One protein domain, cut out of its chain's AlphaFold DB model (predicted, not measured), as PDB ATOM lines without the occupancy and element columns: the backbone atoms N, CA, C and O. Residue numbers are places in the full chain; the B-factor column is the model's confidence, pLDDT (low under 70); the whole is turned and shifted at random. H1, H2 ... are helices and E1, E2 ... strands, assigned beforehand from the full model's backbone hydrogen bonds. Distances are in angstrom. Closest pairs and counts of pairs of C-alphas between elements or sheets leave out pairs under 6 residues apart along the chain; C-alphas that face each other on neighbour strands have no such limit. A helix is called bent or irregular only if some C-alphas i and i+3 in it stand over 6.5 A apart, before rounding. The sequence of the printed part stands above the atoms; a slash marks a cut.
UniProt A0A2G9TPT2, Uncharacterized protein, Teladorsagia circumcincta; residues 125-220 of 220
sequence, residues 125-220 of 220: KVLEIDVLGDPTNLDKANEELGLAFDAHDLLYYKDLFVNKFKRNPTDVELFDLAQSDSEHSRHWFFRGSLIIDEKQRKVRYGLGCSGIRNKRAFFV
ATOM      1  N   LYS A 125     -43.369   9.657  14.463       92.06
ATOM      2  CA  LYS A 125     -43.958  10.996  14.561       92.06
ATOM      3  C   LYS A 125     -42.839  12.016  14.726       92.06
ATOM      4  O   LYS A 125     -41.903  11.757  15.466       92.06
ATOM      5  N   VAL A 126     -43.001  13.168  14.080       95.12
ATOM      6  CA  VAL A 126     -42.138  14.341  14.274       95.12
ATOM      7  C   VAL A 126     -42.159  14.736  15.749       95.12
ATOM      8  O   VAL A 126     -43.238  14.792  16.353       95.12
ATOM      9  N   LEU A 127     -40.980  14.985  16.312       94.81
ATOM     10  CA  LEU A 127     -40.804  15.378  17.705       94.81
ATOM     11  C   LEU A 127     -40.573  16.887  17.790       94.81
ATOM     12  O   LEU A 127     -39.760  17.440  17.059       94.81
ATOM     13  N   GLU A 128     -41.277  17.558  18.699       97.06
ATOM     14  CA  GLU A 128     -41.016  18.960  19.034       97.06
ATOM     15  C   GLU A 128     -40.097  19.038  20.254       97.06
ATOM     16  O   GLU A 128     -40.345  18.384  21.270       97.06
ATOM     17  N   ILE A 129     -39.050  19.859  20.165       97.25
ATOM     18  CA  ILE A 129     -38.108  20.088  21.262       97.25
ATOM     19  C   ILE A 129     -38.533  21.350  22.009       97.25
ATOM     20  O   ILE A 129     -38.589  22.432  21.424       97.25
ATOM     21  N   ASP A 130     -38.830  21.231  23.304       97.25
ATOM     22  CA  ASP A 130     -39.349  22.345  24.103       97.25
ATOM     23  C   ASP A 130     -38.265  23.353  24.515       97.25
ATOM     24  O   ASP A 130     -37.807  23.377  25.656       97.25
ATOM     25  N   VAL A 131     -37.835  24.183  23.565       96.69
ATOM     26  CA  VAL A 131     -36.812  25.221  23.767       96.69
ATOM     27  C   VAL A 131     -37.417  26.496  24.374       96.69
ATOM     28  O   VAL A 131     -36.709  27.263  25.024       96.69
ATOM     29  N   LEU A 132     -38.725  26.735  24.203       95.62
ATOM     30  CA  LEU A 132     -39.421  27.862  24.837       95.62
ATOM     31  C   LEU A 132     -39.590  27.675  26.345       95.62
ATOM     32  O   LEU A 132     -39.462  28.651  27.086       95.62
ATOM     33  N   GLY A 133     -39.899  26.452  26.789       94.69
ATOM     34  CA  GLY A 133     -39.958  26.120  28.210       94.69
ATOM     35  C   GLY A 133     -38.573  26.138  28.854       94.69
ATOM     36  O   GLY A 133     -38.386  26.761  29.900       94.69
ATOM     37  N   ASP A 134     -37.596  25.498  28.209       96.00
ATOM     38  CA  ASP A 134     -36.208  25.467  28.668       96.00
ATOM     39  C   ASP A 134     -35.231  25.423  27.476       96.00
ATOM     40  O   ASP A 134     -35.100  24.386  26.818       96.00
ATOM     41  N   PRO A 135     -34.473  26.507  27.214       93.19
ATOM     42  CA  PRO A 135     -33.506  26.537  26.122       93.19
ATOM     43  C   PRO A 135     -32.411  25.468  26.216       93.19
ATOM     44  O   PRO A 135     -31.797  25.153  25.195       93.19
ATOM     45  N   THR A 136     -32.159  24.897  27.404       95.00
ATOM     46  CA  THR A 136     -31.171  23.820  27.590       95.00
ATOM     47  C   THR A 136     -31.612  22.484  26.990       95.00
ATOM     48  O   THR A 136     -30.795  21.584  26.785       95.00
ATOM     49  N   ASN A 137     -32.897  22.348  26.644       96.88
ATOM     50  CA  ASN A 137     -33.395  21.181  25.923       96.88
ATOM     51  C   ASN A 137     -32.777  21.059  24.526       96.88
ATOM     52  O   ASN A 137     -32.687  19.949  24.008       96.88
ATOM     53  N   LEU A 138     -32.291  22.161  23.941       96.88
ATOM     54  CA  LEU A 138     -31.564  22.095  22.677       96.88
ATOM     55  C   LEU A 138     -30.204  21.397  22.827       96.88
ATOM     56  O   LEU A 138     -29.807  20.654  21.936       96.88
ATOM     57  N   ASP A 139     -29.501  21.591  23.947       97.00
ATOM     58  CA  ASP A 139     -28.217  20.930  24.216       97.00
ATOM     59  C   ASP A 139     -28.410  19.418  24.379       97.00
ATOM     60  O   ASP A 139     -27.673  18.632  23.792       97.00
ATOM     61  N   LYS A 140     -29.462  19.007  25.101       96.75
ATOM     62  CA  LYS A 140     -29.828  17.588  25.233       96.75
ATOM     63  C   LYS A 140     -30.182  16.977  23.882       96.75
ATOM     64  O   LYS A 140     -29.669  15.920  23.536       96.75
ATOM     65  N   ALA A 141     -31.002  17.673  23.091       96.25
ATOM     66  CA  ALA A 141     -31.360  17.221  21.751       96.25
ATOM     67  C   ALA A 141     -30.127  17.101  20.838       96.25
ATOM     68  O   ALA A 141     -30.042  16.160  20.057       96.25
ATOM     69  N   ASN A 142     -29.149  18.004  20.956       97.00
ATOM     70  CA  ASN A 142     -27.892  17.931  20.209       97.00
ATOM     71  C   ASN A 142     -27.104  16.648  20.515       97.00
ATOM     72  O   ASN A 142     -26.598  16.013  19.588       97.00
ATOM     73  N   GLU A 143     -27.025  16.256  21.788       96.38
ATOM     74  CA  GLU A 143     -26.344  15.028  22.213       96.38
ATOM     75  C   GLU A 143     -27.128  13.766  21.830       96.38
ATOM     76  O   GLU A 143     -26.563  12.845  21.242       96.38
ATOM     77  N   GLU A 144     -28.431  13.728  22.120       95.81
ATOM     78  CA  GLU A 144     -29.280  12.551  21.893       95.81
ATOM     79  C   GLU A 144     -29.494  12.252  20.404       95.81
ATOM     80  O   GLU A 144     -29.481  11.089  19.998       95.81
ATOM     81  N   LEU A 145     -29.672  13.292  19.582       94.50
ATOM     82  CA  LEU A 145     -29.882  13.160  18.136       94.50
ATOM     83  C   LEU A 145     -28.568  13.177  17.340       94.50
ATOM     84  O   LEU A 145     -28.582  12.894  16.142       94.50
ATOM     85  N   GLY A 146     -27.436  13.499  17.977       95.69
ATOM     86  CA  GLY A 146     -26.127  13.556  17.326       95.69
ATOM     87  C   GLY A 146     -26.015  14.662  16.271       95.69
ATOM     88  O   GLY A 146     -25.461  14.430  15.197       95.69
ATOM     89  N   LEU A 147     -26.547  15.856  16.560       95.56
ATOM     90  CA  LEU A 147     -26.597  16.977  15.606       95.56
ATOM     91  C   LEU A 147     -25.232  17.651  15.396       95.56
ATOM     92  O   LEU A 147     -25.023  18.305  14.378       95.56
ATOM     93  N   ALA A 148     -24.300  17.456  16.334       95.31
ATOM     94  CA  ALA A 148     -22.934  17.979  16.291       95.31
ATOM     95  C   ALA A 148     -22.834  19.516  16.188       95.31
ATOM     96  O   ALA A 148     -21.871  20.038  15.627       95.31
ATOM     97  N   PHE A 149     -23.798  20.239  16.765       95.69
ATOM     98  CA  PHE A 149     -23.723  21.690  16.923       95.69
ATOM     99  C   PHE A 149     -22.604  22.086  17.880       95.69
ATOM    100  O   PHE A 149     -22.442  21.483  18.949       95.69
ATOM    101  N   ASP A 150     -21.872  23.137  17.516       93.38
ATOM    102  CA  ASP A 150     -20.903  23.754  18.409       93.38
ATOM    103  C   ASP A 150     -21.565  24.762  19.374       93.38
ATOM    104  O   ASP A 150     -22.777  25.000  19.368       93.38
ATOM    105  N   ALA A 151     -20.766  25.362  20.259       94.50
ATOM    106  CA  ALA A 151     -21.279  26.318  21.240       94.50
ATOM    107  C   ALA A 151     -21.896  27.572  20.594       94.50
ATOM    108  O   ALA A 151     -22.841  28.144  21.141       94.50
ATOM    109  N   HIS A 152     -21.368  28.015  19.450       92.06
ATOM    110  CA  HIS A 152     -21.886  29.175  18.737       92.06
ATOM    111  C   HIS A 152     -23.210  28.838  18.042       92.06
ATOM    112  O   HIS A 152     -24.160  29.617  18.144       92.06
ATOM    113  N   ASP A 153     -23.298  27.670  17.410       94.38
ATOM    114  CA  ASP A 153     -24.521  27.150  16.800       94.38
ATOM    115  C   ASP A 153     -25.647  27.045  17.829       94.38
ATOM    116  O   ASP A 153     -26.735  27.586  17.626       94.38
ATOM    117  N   LEU A 154     -25.374  26.433  18.987       96.25
ATOM    118  CA  LEU A 154     -26.356  26.303  20.067       96.25
ATOM    119  C   LEU A 154     -26.846  27.665  20.561       96.25
ATOM    120  O   LEU A 154     -28.047  27.854  20.756       96.25
ATOM    121  N   LEU A 155     -25.943  28.631  20.752       96.44
ATOM    122  CA  LEU A 155     -26.320  29.994  21.144       96.44
ATOM    123  C   LEU A 155     -27.185  30.671  20.076       96.44
ATOM    124  O   LEU A 155     -28.207  31.279  20.402       96.44
ATOM    125  N   TYR A 156     -26.798  30.542  18.807       95.75
ATOM    126  CA  TYR A 156     -27.518  31.136  17.688       95.75
ATOM    127  C   TYR A 156     -28.916  30.532  17.520       95.75
ATOM    128  O   TYR A 156     -29.891  31.271  17.384       95.75
ATOM    129  N   TYR A 157     -29.043  29.206  17.574       96.88
ATOM    130  CA  TYR A 157     -30.328  28.531  17.404       96.88
ATOM    131  C   TYR A 157     -31.259  28.728  18.599       96.88
ATOM    132  O   TYR A 157     -32.458  28.922  18.393       96.88
ATOM    133  N   LYS A 158     -30.734  28.785  19.831       96.94
ATOM    134  CA  LYS A 158     -31.533  29.193  20.999       96.94
ATOM    135  C   LYS A 158     -32.125  30.585  20.789       96.94
ATOM    136  O   LYS A 158     -33.331  30.752  20.932       96.94
ATOM    137  N   ASP A 159     -31.318  31.566  20.384       96.88
ATOM    138  CA  ASP A 159     -31.822  32.914  20.083       96.88
ATOM    139  C   ASP A 159     -32.849  32.907  18.939       96.88
ATOM    140  O   ASP A 159     -33.910  33.532  19.030       96.88
ATOM    141  N   LEU A 160     -32.570  32.155  17.873       96.75
ATOM    142  CA  LEU A 160     -33.436  32.057  16.703       96.75
ATOM    143  C   LEU A 160     -34.828  31.520  17.061       96.75
ATOM    144  O   LEU A 160     -35.830  32.148  16.718       96.75
ATOM    145  N   PHE A 161     -34.906  30.391  17.765       97.19
ATOM    146  CA  PHE A 161     -36.185  29.758  18.091       97.19
ATOM    147  C   PHE A 161     -36.908  30.448  19.251       97.19
ATOM    148  O   PHE A 161     -38.118  30.664  19.164       97.19
ATOM    149  N   VAL A 162     -36.183  30.879  20.289       96.69
ATOM    150  CA  VAL A 162     -36.790  31.501  21.477       96.69
ATOM    151  C   VAL A 162     -37.184  32.951  21.217       96.69
ATOM    152  O   VAL A 162     -38.328  33.332  21.463       96.69
ATOM    153  N   ASN A 163     -36.268  33.769  20.693       95.94
ATOM    154  CA  ASN A 163     -36.469  35.219  20.629       95.94
ATOM    155  C   ASN A 163     -37.062  35.675  19.295       95.94
ATOM    156  O   ASN A 163     -37.926  36.561  19.280       95.94
ATOM    157  N   LYS A 164     -36.616  35.090  18.173       96.44
ATOM    158  CA  LYS A 164     -37.043  35.528  16.833       96.44
ATOM    159  C   LYS A 164     -38.314  34.831  16.374       96.44
ATOM    160  O   LYS A 164     -39.284  35.510  16.043       96.44
ATOM    161  N   PHE A 165     -38.323  33.500  16.357       96.12
ATOM    162  CA  PHE A 165     -39.482  32.730  15.900       96.12
ATOM    163  C   PHE A 165     -40.534  32.522  16.982       96.12
ATOM    164  O   PHE A 165     -41.712  32.421  16.646       96.12
ATOM    165  N   LYS A 166     -40.130  32.497  18.257       96.62
ATOM    166  CA  LYS A 166     -41.019  32.290  19.408       96.62
ATOM    167  C   LYS A 166     -41.838  31.001  19.281       96.62
ATOM    168  O   LYS A 166     -43.041  30.994  19.535       96.62
ATOM    169  N   ARG A 167     -41.181  29.918  18.859       97.25
ATOM    170  CA  ARG A 167     -41.768  28.575  18.746       97.25
ATOM    171  C   ARG A 167     -40.720  27.505  19.013       97.25
ATOM    172  O   ARG A 167     -39.529  27.741  18.819       97.25
ATOM    173  N   ASN A 168     -41.193  26.319  19.366       97.94
ATOM    174  CA  ASN A 168     -40.352  25.139  19.484       97.94
ATOM    175  C   ASN A 168     -39.908  24.644  18.090       97.94
ATOM    176  O   ASN A 168     -40.718  24.660  17.151       97.94
ATOM    177  N   PRO A 169     -38.629  24.264  17.915       97.38
ATOM    178  CA  PRO A 169     -38.174  23.559  16.728       97.38
ATOM    179  C   PRO A 169     -38.647  22.105  16.729       97.38
ATOM    180  O   PRO A 169     -38.823  21.487  17.783       97.38
ATOM    181  N   THR A 170     -38.788  21.546  15.534       97.62
ATOM    182  CA  THR A 170     -38.942  20.099  15.340       97.62
ATOM    183  C   THR A 170     -37.589  19.418  15.151       97.62
ATOM    184  O   THR A 170     -36.633  20.035  14.677       97.62
ATOM    185  N   ASP A 171     -37.508  18.131  15.470       96.38
ATOM    186  CA  ASP A 171     -36.356  17.273  15.172       96.38
ATOM    187  C   ASP A 171     -35.943  17.343  13.692       96.38
ATOM    188  O   ASP A 171     -34.759  17.488  13.390       96.38
ATOM    189  N   VAL A 172     -36.910  17.337  12.772       96.19
ATOM    190  CA  VAL A 172     -36.668  17.467  11.326       96.19
ATOM    191  C   VAL A 172     -35.972  18.787  10.981       96.19
ATOM    192  O   VAL A 172     -35.015  18.788  10.208       96.19
ATOM    193  N   GLU A 173     -36.418  19.907  11.556       97.00
ATOM    194  CA  GLU A 173     -35.785  21.217  11.340       97.00
ATOM    195  C   GLU A 173     -34.366  21.262  11.906       97.00
ATOM    196  O   GLU A 173     -33.468  21.821  11.281       97.00
ATOM    197  N   LEU A 174     -34.147  20.658  13.075       96.88
ATOM    198  CA  LEU A 174     -32.822  20.599  13.687       96.88
ATOM    199  C   LEU A 174     -31.847  19.748  12.864       96.88
ATOM    200  O   LEU A 174     -30.696  20.147  12.698       96.88
ATOM    201  N   PHE A 175     -32.299  18.624  12.299       97.00
ATOM    202  CA  PHE A 175     -31.483  17.832  11.376       97.00
ATOM    203  C   PHE A 175     -31.158  18.593  10.087       97.00
ATOM    204  O   PHE A 175     -30.018  18.531   9.628       97.00
ATOM    205  N   ASP A 176     -32.115  19.331   9.518       96.56
ATOM    206  CA  ASP A 176     -31.873  20.154   8.325       96.56
ATOM    207  C   ASP A 176     -30.808  21.231   8.585       96.56
ATOM    208  O   ASP A 176     -29.859  21.377   7.810       96.56
ATOM    209  N   LEU A 177     -30.907  21.922   9.726       95.44
ATOM    210  CA  LEU A 177     -29.907  22.896  10.168       95.44
ATOM    211  C   LEU A 177     -28.535  22.243  10.372       95.44
ATOM    212  O   LEU A 177     -27.539  22.739   9.846       95.44
ATOM    213  N   ALA A 178     -28.474  21.104  11.066       95.75
ATOM    214  CA  ALA A 178     -27.229  20.371  11.304       95.75
ATOM    215  C   ALA A 178     -26.529  19.963  10.004       95.75
ATOM    216  O   ALA A 178     -25.317  20.131   9.868       95.75
ATOM    217  N   GLN A 179     -27.275  19.462   9.019       94.56
ATOM    218  CA  GLN A 179     -26.690  19.069   7.737       94.56
ATOM    219  C   GLN A 179     -26.274  20.283   6.902       94.56
ATOM    220  O   GLN A 179     -25.166  20.298   6.354       94.56
ATOM    221  N   SER A 180     -27.127  21.307   6.827       93.12
ATOM    222  CA  SER A 180     -26.892  22.505   6.014       93.12
ATOM    223  C   SER A 180     -25.733  23.361   6.524       93.12
ATOM    224  O   SER A 180     -24.974  23.904   5.717       93.12
ATOM    225  N   ASP A 181     -25.564  23.455   7.846       91.62
ATOM    226  CA  ASP A 181     -24.523  24.272   8.478       91.62
ATOM    227  C   ASP A 181     -23.286  23.490   8.928       91.62
ATOM    228  O   ASP A 181     -22.322  24.090   9.411       91.62
ATOM    229  N   SER A 182     -23.247  22.182   8.655       92.06
ATOM    230  CA  SER A 182     -22.043  21.371   8.825       92.06
ATOM    231  C   SER A 182     -20.846  21.930   8.040       92.06
ATOM    232  O   SER A 182     -20.978  22.574   6.992       92.06
ATOM    233  N   GLU A 183     -19.635  21.627   8.518       89.94
ATOM    234  CA  GLU A 183     -18.392  21.981   7.824       89.94
ATOM    235  C   GLU A 183     -18.375  21.463   6.381       89.94
ATOM    236  O   GLU A 183     -18.000  22.210   5.474       89.94
ATOM    237  N   HIS A 184     -18.876  20.245   6.169       89.94
ATOM    238  CA  HIS A 184     -18.921  19.607   4.861       89.94
ATOM    239  C   HIS A 184     -19.812  20.359   3.867       89.94
ATOM    240  O   HIS A 184     -19.479  20.448   2.689       89.94
ATOM    241  N   SER A 185     -20.923  20.936   4.329       91.19
ATOM    242  CA  SER A 185     -21.851  21.674   3.467       91.19
ATOM    243  C   SER A 185     -21.414  23.117   3.244       91.19
ATOM    244  O   SER A 185     -21.539  23.659   2.142       91.19
ATOM    245  N   ARG A 186     -20.893  23.769   4.289       88.00
ATOM    246  CA  ARG A 186     -20.667  25.222   4.287       88.00
ATOM    247  C   ARG A 186     -19.215  25.632   4.092       88.00
ATOM    248  O   ARG A 186     -18.935  26.813   3.850       88.00
ATOM    249  N   HIS A 187     -18.301  24.663   4.150       88.56
ATOM    250  CA  HIS A 187     -16.873  24.837   3.908       88.56
ATOM    251  C   HIS A 187     -16.277  25.933   4.805       88.56
ATOM    252  O   HIS A 187     -15.498  26.784   4.357       88.56
ATOM    253  N   TRP A 188     -16.666  25.945   6.085       82.31
ATOM    254  CA  TRP A 188     -16.271  26.981   7.046       82.31
ATOM    255  C   TRP A 188     -14.755  27.143   7.142       82.31
ATOM    256  O   TRP A 188     -14.261  28.271   7.122       82.31
ATOM    257  N   PHE A 189     -14.012  26.031   7.130       82.62
ATOM    258  CA  PHE A 189     -12.547  26.033   7.126       82.62
ATOM    259  C   PHE A 189     -11.969  26.871   5.976       82.62
ATOM    260  O   PHE A 189     -11.034  27.649   6.154       82.62
ATOM    261  N   PHE A 190     -12.571  26.767   4.793       82.62
ATOM    262  CA  PHE A 190     -12.119  27.454   3.590       82.62
ATOM    263  C   PHE A 190     -12.516  28.936   3.532       82.62
ATOM    264  O   PHE A 190     -11.902  29.723   2.809       82.62
ATOM    265  N   ARG A 191     -13.525  29.337   4.312       82.00
ATOM    266  CA  ARG A 191     -13.945  30.741   4.470       82.00
ATOM    267  C   ARG A 191     -13.282  31.421   5.668       82.00
ATOM    268  O   ARG A 191     -13.379  32.641   5.799       82.00
ATOM    269  N   GLY A 192     -12.627  30.645   6.526       83.62
ATOM    270  CA  GLY A 192     -11.918  31.125   7.699       83.62
ATOM    271  C   GLY A 192     -10.704  31.989   7.358       83.62
ATOM    272  O   GLY A 192     -10.141  31.954   6.262       83.62
ATOM    273  N   SER A 193     -10.275  32.778   8.340       83.75
ATOM    274  CA  SER A 193      -9.015  33.511   8.267       83.75
ATOM    275  C   SER A 193      -7.880  32.620   8.759       83.75
ATOM    276  O   SER A 193      -7.872  32.211   9.916       83.75
ATOM    277  N   LEU A 194      -6.899  32.352   7.899       86.31
ATOM    278  CA  LEU A 194      -5.735  31.548   8.257       86.31
ATOM    279  C   LEU A 194      -4.605  32.452   8.757       86.31
ATOM    280  O   LEU A 194      -4.093  33.277   8.002       86.31
ATOM    281  N   ILE A 195      -4.193  32.297  10.014       86.06
ATOM    282  CA  ILE A 195      -3.053  33.016  10.599       86.06
ATOM    283  C   ILE A 195      -1.915  32.012  10.790       86.06
ATOM    284  O   ILE A 195      -2.066  31.035  11.516       86.06
ATOM    285  N   ILE A 196      -0.786  32.231  10.111       87.88
ATOM    286  CA  ILE A 196       0.418  31.389  10.218       87.88
ATOM    287  C   ILE A 196       1.591  32.296  10.558       87.88
ATOM    288  O   ILE A 196       1.838  33.263   9.834       87.88
ATOM    289  N   ASP A 197       2.316  31.964  11.628       90.38
ATOM    290  CA  ASP A 197       3.426  32.766  12.156       90.38
ATOM    291  C   ASP A 197       3.000  34.229  12.383       90.38
ATOM    292  O   ASP A 197       3.625  35.157  11.869       90.38
ATOM    293  N   GLU A 198       1.855  34.419  13.057       88.94
ATOM    294  CA  GLU A 198       1.233  35.727  13.354       88.94
ATOM    295  C   GLU A 198       0.845  36.560  12.118       88.94
ATOM    296  O   GLU A 198       0.403  37.704  12.228       88.94
ATOM    297  N   LYS A 199       0.960  35.992  10.912       84.69
ATOM    298  CA  LYS A 199       0.627  36.666   9.656       84.69
ATOM    299  C   LYS A 199      -0.623  36.067   9.041       84.69
ATOM    300  O   LYS A 199      -0.673  34.875   8.729       84.69
ATOM    301  N   GLN A 200      -1.611  36.924   8.789       84.19
ATOM    302  CA  GLN A 200      -2.808  36.541   8.056       84.19
ATOM    303  C   GLN A 200      -2.439  36.161   6.617       84.19
ATOM    304  O   GLN A 200      -1.844  36.936   5.861       84.19
ATOM    305  N   ARG A 201      -2.790  34.940   6.229       78.25
ATOM    306  CA  ARG A 201      -2.629  34.411   4.880       78.25
ATOM    307  C   ARG A 201      -3.979  34.460   4.191       78.25
ATOM    308  O   ARG A 201      -4.962  33.902   4.666       78.25
ATOM    309  N   LYS A 202      -4.021  35.107   3.029       68.25
ATOM    310  CA  LYS A 202      -5.182  35.016   2.151       68.25
ATOM    311  C   LYS A 202      -5.193  33.614   1.555       68.25
ATOM    312  O   LYS A 202      -4.240  33.249   0.862       68.25
ATOM    313  N   VAL A 203      -6.242  32.842   1.815       61.81
ATOM    314  CA  VAL A 203      -6.414  31.549   1.156       61.81
ATOM    315  C   VAL A 203      -6.711  31.829  -0.320       61.81
ATOM    316  O   VAL A 203      -7.806  32.243  -0.691       61.81
ATOM    317  N   ARG A 204      -5.687  31.735  -1.177       52.44
ATOM    318  CA  ARG A 204      -5.859  31.815  -2.631       52.44
ATOM    319  C   ARG A 204      -6.397  30.467  -3.102       52.44
ATOM    320  O   ARG A 204      -5.621  29.542  -3.319       52.44
ATOM    321  N   TYR A 205      -7.710  30.366  -3.290       51.03
ATOM    322  CA  TYR A 205      -8.288  29.289  -4.093       51.03
ATOM    323  C   TYR A 205      -7.946  29.547  -5.556       51.03
ATOM    324  O   TYR A 205      -8.546  30.388  -6.218       51.03
ATOM    325  N   GLY A 206      -6.883  28.885  -6.003       44.62
ATOM    326  CA  GLY A 206      -6.293  29.040  -7.325       44.62
ATOM    327  C   GLY A 206      -4.877  28.471  -7.351       44.62
ATOM    328  O   GLY A 206      -3.915  29.216  -7.506       44.62
ATOM    329  N   LEU A 207      -4.750  27.161  -7.146       39.03
ATOM    330  CA  LEU A 207      -3.546  26.374  -7.425       39.03
ATOM    331  C   LEU A 207      -4.054  25.139  -8.201       39.03
ATOM    332  O   LEU A 207      -4.854  24.386  -7.669       39.03
ATOM    333  N   GLY A 208      -3.702  24.885  -9.463       34.75
ATOM    334  CA  GLY A 208      -2.446  25.286 -10.081       34.75
ATOM    335  C   GLY A 208      -1.309  24.778  -9.206       34.75
ATOM    336  O   GLY A 208      -0.630  25.575  -8.576       34.75
ATOM    337  N   CYS A 209      -1.214  23.455  -9.047       35.88
ATOM    338  CA  CYS A 209      -0.218  22.776  -8.227       35.88
ATOM    339  C   CYS A 209       1.182  23.380  -8.394       35.88
ATOM    340  O   CYS A 209       1.848  23.130  -9.392       35.88
ATOM    341  N   SER A 210       1.677  24.069  -7.368       38.66
ATOM    342  CA  SER A 210       3.113  24.134  -7.106       38.66
ATOM    343  C   SER A 210       3.378  24.479  -5.640       38.66
ATOM    344  O   SER A 210       3.471  25.641  -5.258       38.66
ATOM    345  N   GLY A 211       3.526  23.429  -4.830       44.06
ATOM    346  CA  GLY A 211       4.434  23.424  -3.685       44.06
ATOM    347  C   GLY A 211       3.960  24.080  -2.392       44.06
ATOM    348  O   GLY A 211       4.445  25.146  -2.042       44.06
ATOM    349  N   ILE A 212       3.176  23.363  -1.582       37.34
ATOM    350  CA  ILE A 212       3.273  23.488  -0.119       37.34
ATOM    351  C   ILE A 212       3.313  22.075   0.469       37.34
ATOM    352  O   ILE A 212       2.317  21.358   0.500       37.34
ATOM    353  N   ARG A 213       4.516  21.659   0.885       36.75
ATOM    354  CA  ARG A 213       4.744  20.429   1.647       36.75
ATOM    355  C   ARG A 213       4.315  20.667   3.092       36.75
ATOM    356  O   ARG A 213       4.822  21.579   3.736       36.75
ATOM    357  N   ASN A 214       3.405  19.813   3.546       40.34
ATOM    358  CA  ASN A 214       3.228  19.304   4.905       40.34
ATOM    359  C   ASN A 214       3.820  20.171   6.039       40.34
ATOM    360  O   ASN A 214       5.000  20.046   6.376       40.34
ATOM    361  N   LYS A 215       2.987  20.995   6.680       35.25
ATOM    362  CA  LYS A 215       3.240  21.478   8.043       35.25
ATOM    363  C   LYS A 215       1.970  21.297   8.866       35.25
ATOM    364  O   LYS A 215       0.925  21.839   8.527       35.25
ATOM    365  N   ARG A 216       2.090  20.484   9.918       33.66
ATOM    366  CA  ARG A 216       1.069  20.253  10.943       33.66
ATOM    367  C   ARG A 216       0.680  21.600  11.556       33.66
ATOM    368  O   ARG A 216       1.560  22.308  12.038       33.66
ATOM    369  N   ALA A 217      -0.604  21.934  11.525       32.41
ATOM    370  CA  ALA A 217      -1.152  23.031  12.308       32.41
ATOM    371  C   ALA A 217      -1.629  22.453  13.646       32.41
ATOM    372  O   ALA A 217      -2.442  21.530  13.664       32.41
ATOM    373  N   PHE A 218      -1.070  22.951  14.745       30.61
ATOM    374  CA  PHE A 218      -1.650  22.787  16.073       30.61
ATOM    375  C   PHE A 218      -2.640  23.931  16.302       30.61
ATOM    376  O   PHE A 218      -2.367  25.064  15.903       30.61
ATOM    377  N   PHE A 219      -3.762  23.619  16.944       39.72
ATOM    378  CA  PHE A 219      -4.713  24.594  17.469       39.72
ATOM    379  C   PHE A 219      -4.447  24.759  18.972       39.72
ATOM    380  O   PHE A 219      -4.179  23.764  19.650       39.72
ATOM    381  N   VAL A 220      -4.464  26.006  19.456       35.94
ATOM    382  CA  VAL A 220      -4.659  26.337  20.880       35.94
ATOM    383  C   VAL A 220      -6.154  26.457  21.114       35.94
ATOM    384  O   VAL A 220      -6.808  27.043  20.222       35.94
TER     385      VAL A 220
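This is residues 125 to 220 of the 220 residues of an uncharacterized protein of Teladorsagia circumcincta (UniProt A0A2G9TPT2). A helical head of H1, H2 and H3, their centres set in a triangle, is joined to a thin arm that runs through the short helices H4 and H5 to a small strand hairpin, E1 and E2, at the far end. After the hairpin comes a long tail with no named element, of which residues 206 to 216 stand free. The printed part has 96 residues with five named helices followed by two named strands, in the order H1, H2, H3, H4, H5, E1, E2, and its class is mostly helix; the two strands form an antiparallel sheet. The whole is only just loose, close to extended, with a radius of gyration of the C-alphas of 18.3 A and spans of 54, 27 and 23 A.

Residues 125 to 136, with no named element, come before H1, residues 137 to 145. H1 and H2, residues 151 to 165, only just touch, with 3 pairs of C-alphas within 8 A, and H2 does so with residues 154 to 158 alone. The closest C-alphas, those of Asp 139 and Leu 154, are 7.0 A apart, and the helices run opposite ways at a steep tilt of 57 degrees. H3, residues 171 to 181, is near H1, with 10 pairs of C-alphas within 10 A, and near H2, with 5 such pairs. H4, residues 183 to 186, is close to H3 but not clearly touching; the closest C-alphas, those of Gln 179 and Ser 185, are 7.0 A apart. H5, residues 188 to 191, is close to H4 but not clearly touching, with the closest C-alphas, those of Glu 183 and Phe 189, 7.1 A apart. E1, residues 194 to 196, and E2, residues 199 to 201, form a hairpin, antiparallel at 136 degrees between their directions. Within hydrogen-bond range across it are N 201 and O 194 at 2.8 A and N 196 and O 199 at 3.0 A. Both strands are apart from H1, H2, H3 and H4. In H1 and H3 every O i to N i+4 pair is within hydrogen-bond range, in H2 10 of 11 are, and H4 and H5 are too short for such a pair.

H1 begins at C-alpha 137 (-33.395, 21.181, 25.923) and measures 11.7 A from first to last C-alpha. H2, the longest helix with 15 residues, measures 20.0 A; it is neither bent nor irregular, but only just: C-alphas 162 and 165 are 6.3 A apart. H3 measures 15.3 A and ends at C-alpha 181 (-24.523, 24.272, 8.478). H4 measures 5.3 A, H5 5.1 A, E1 6.5 A and E2 6.2 A. E2 ends at C-alpha 201 (-2.629, 34.411, 4.880).

The two C-alphas farthest apart, those of Gly 133 and Ser 210, are 55.7 A apart. The outline is elongated, but only just. The printed part has no cut, and the links between its named elements are tight. Residues 183 to 189, of which 183 to 186 belong to H4, also stand free. The mean pLDDT of the printed part is 83.1, and residues 202 to 220, up to the chain's last residue, are under 70.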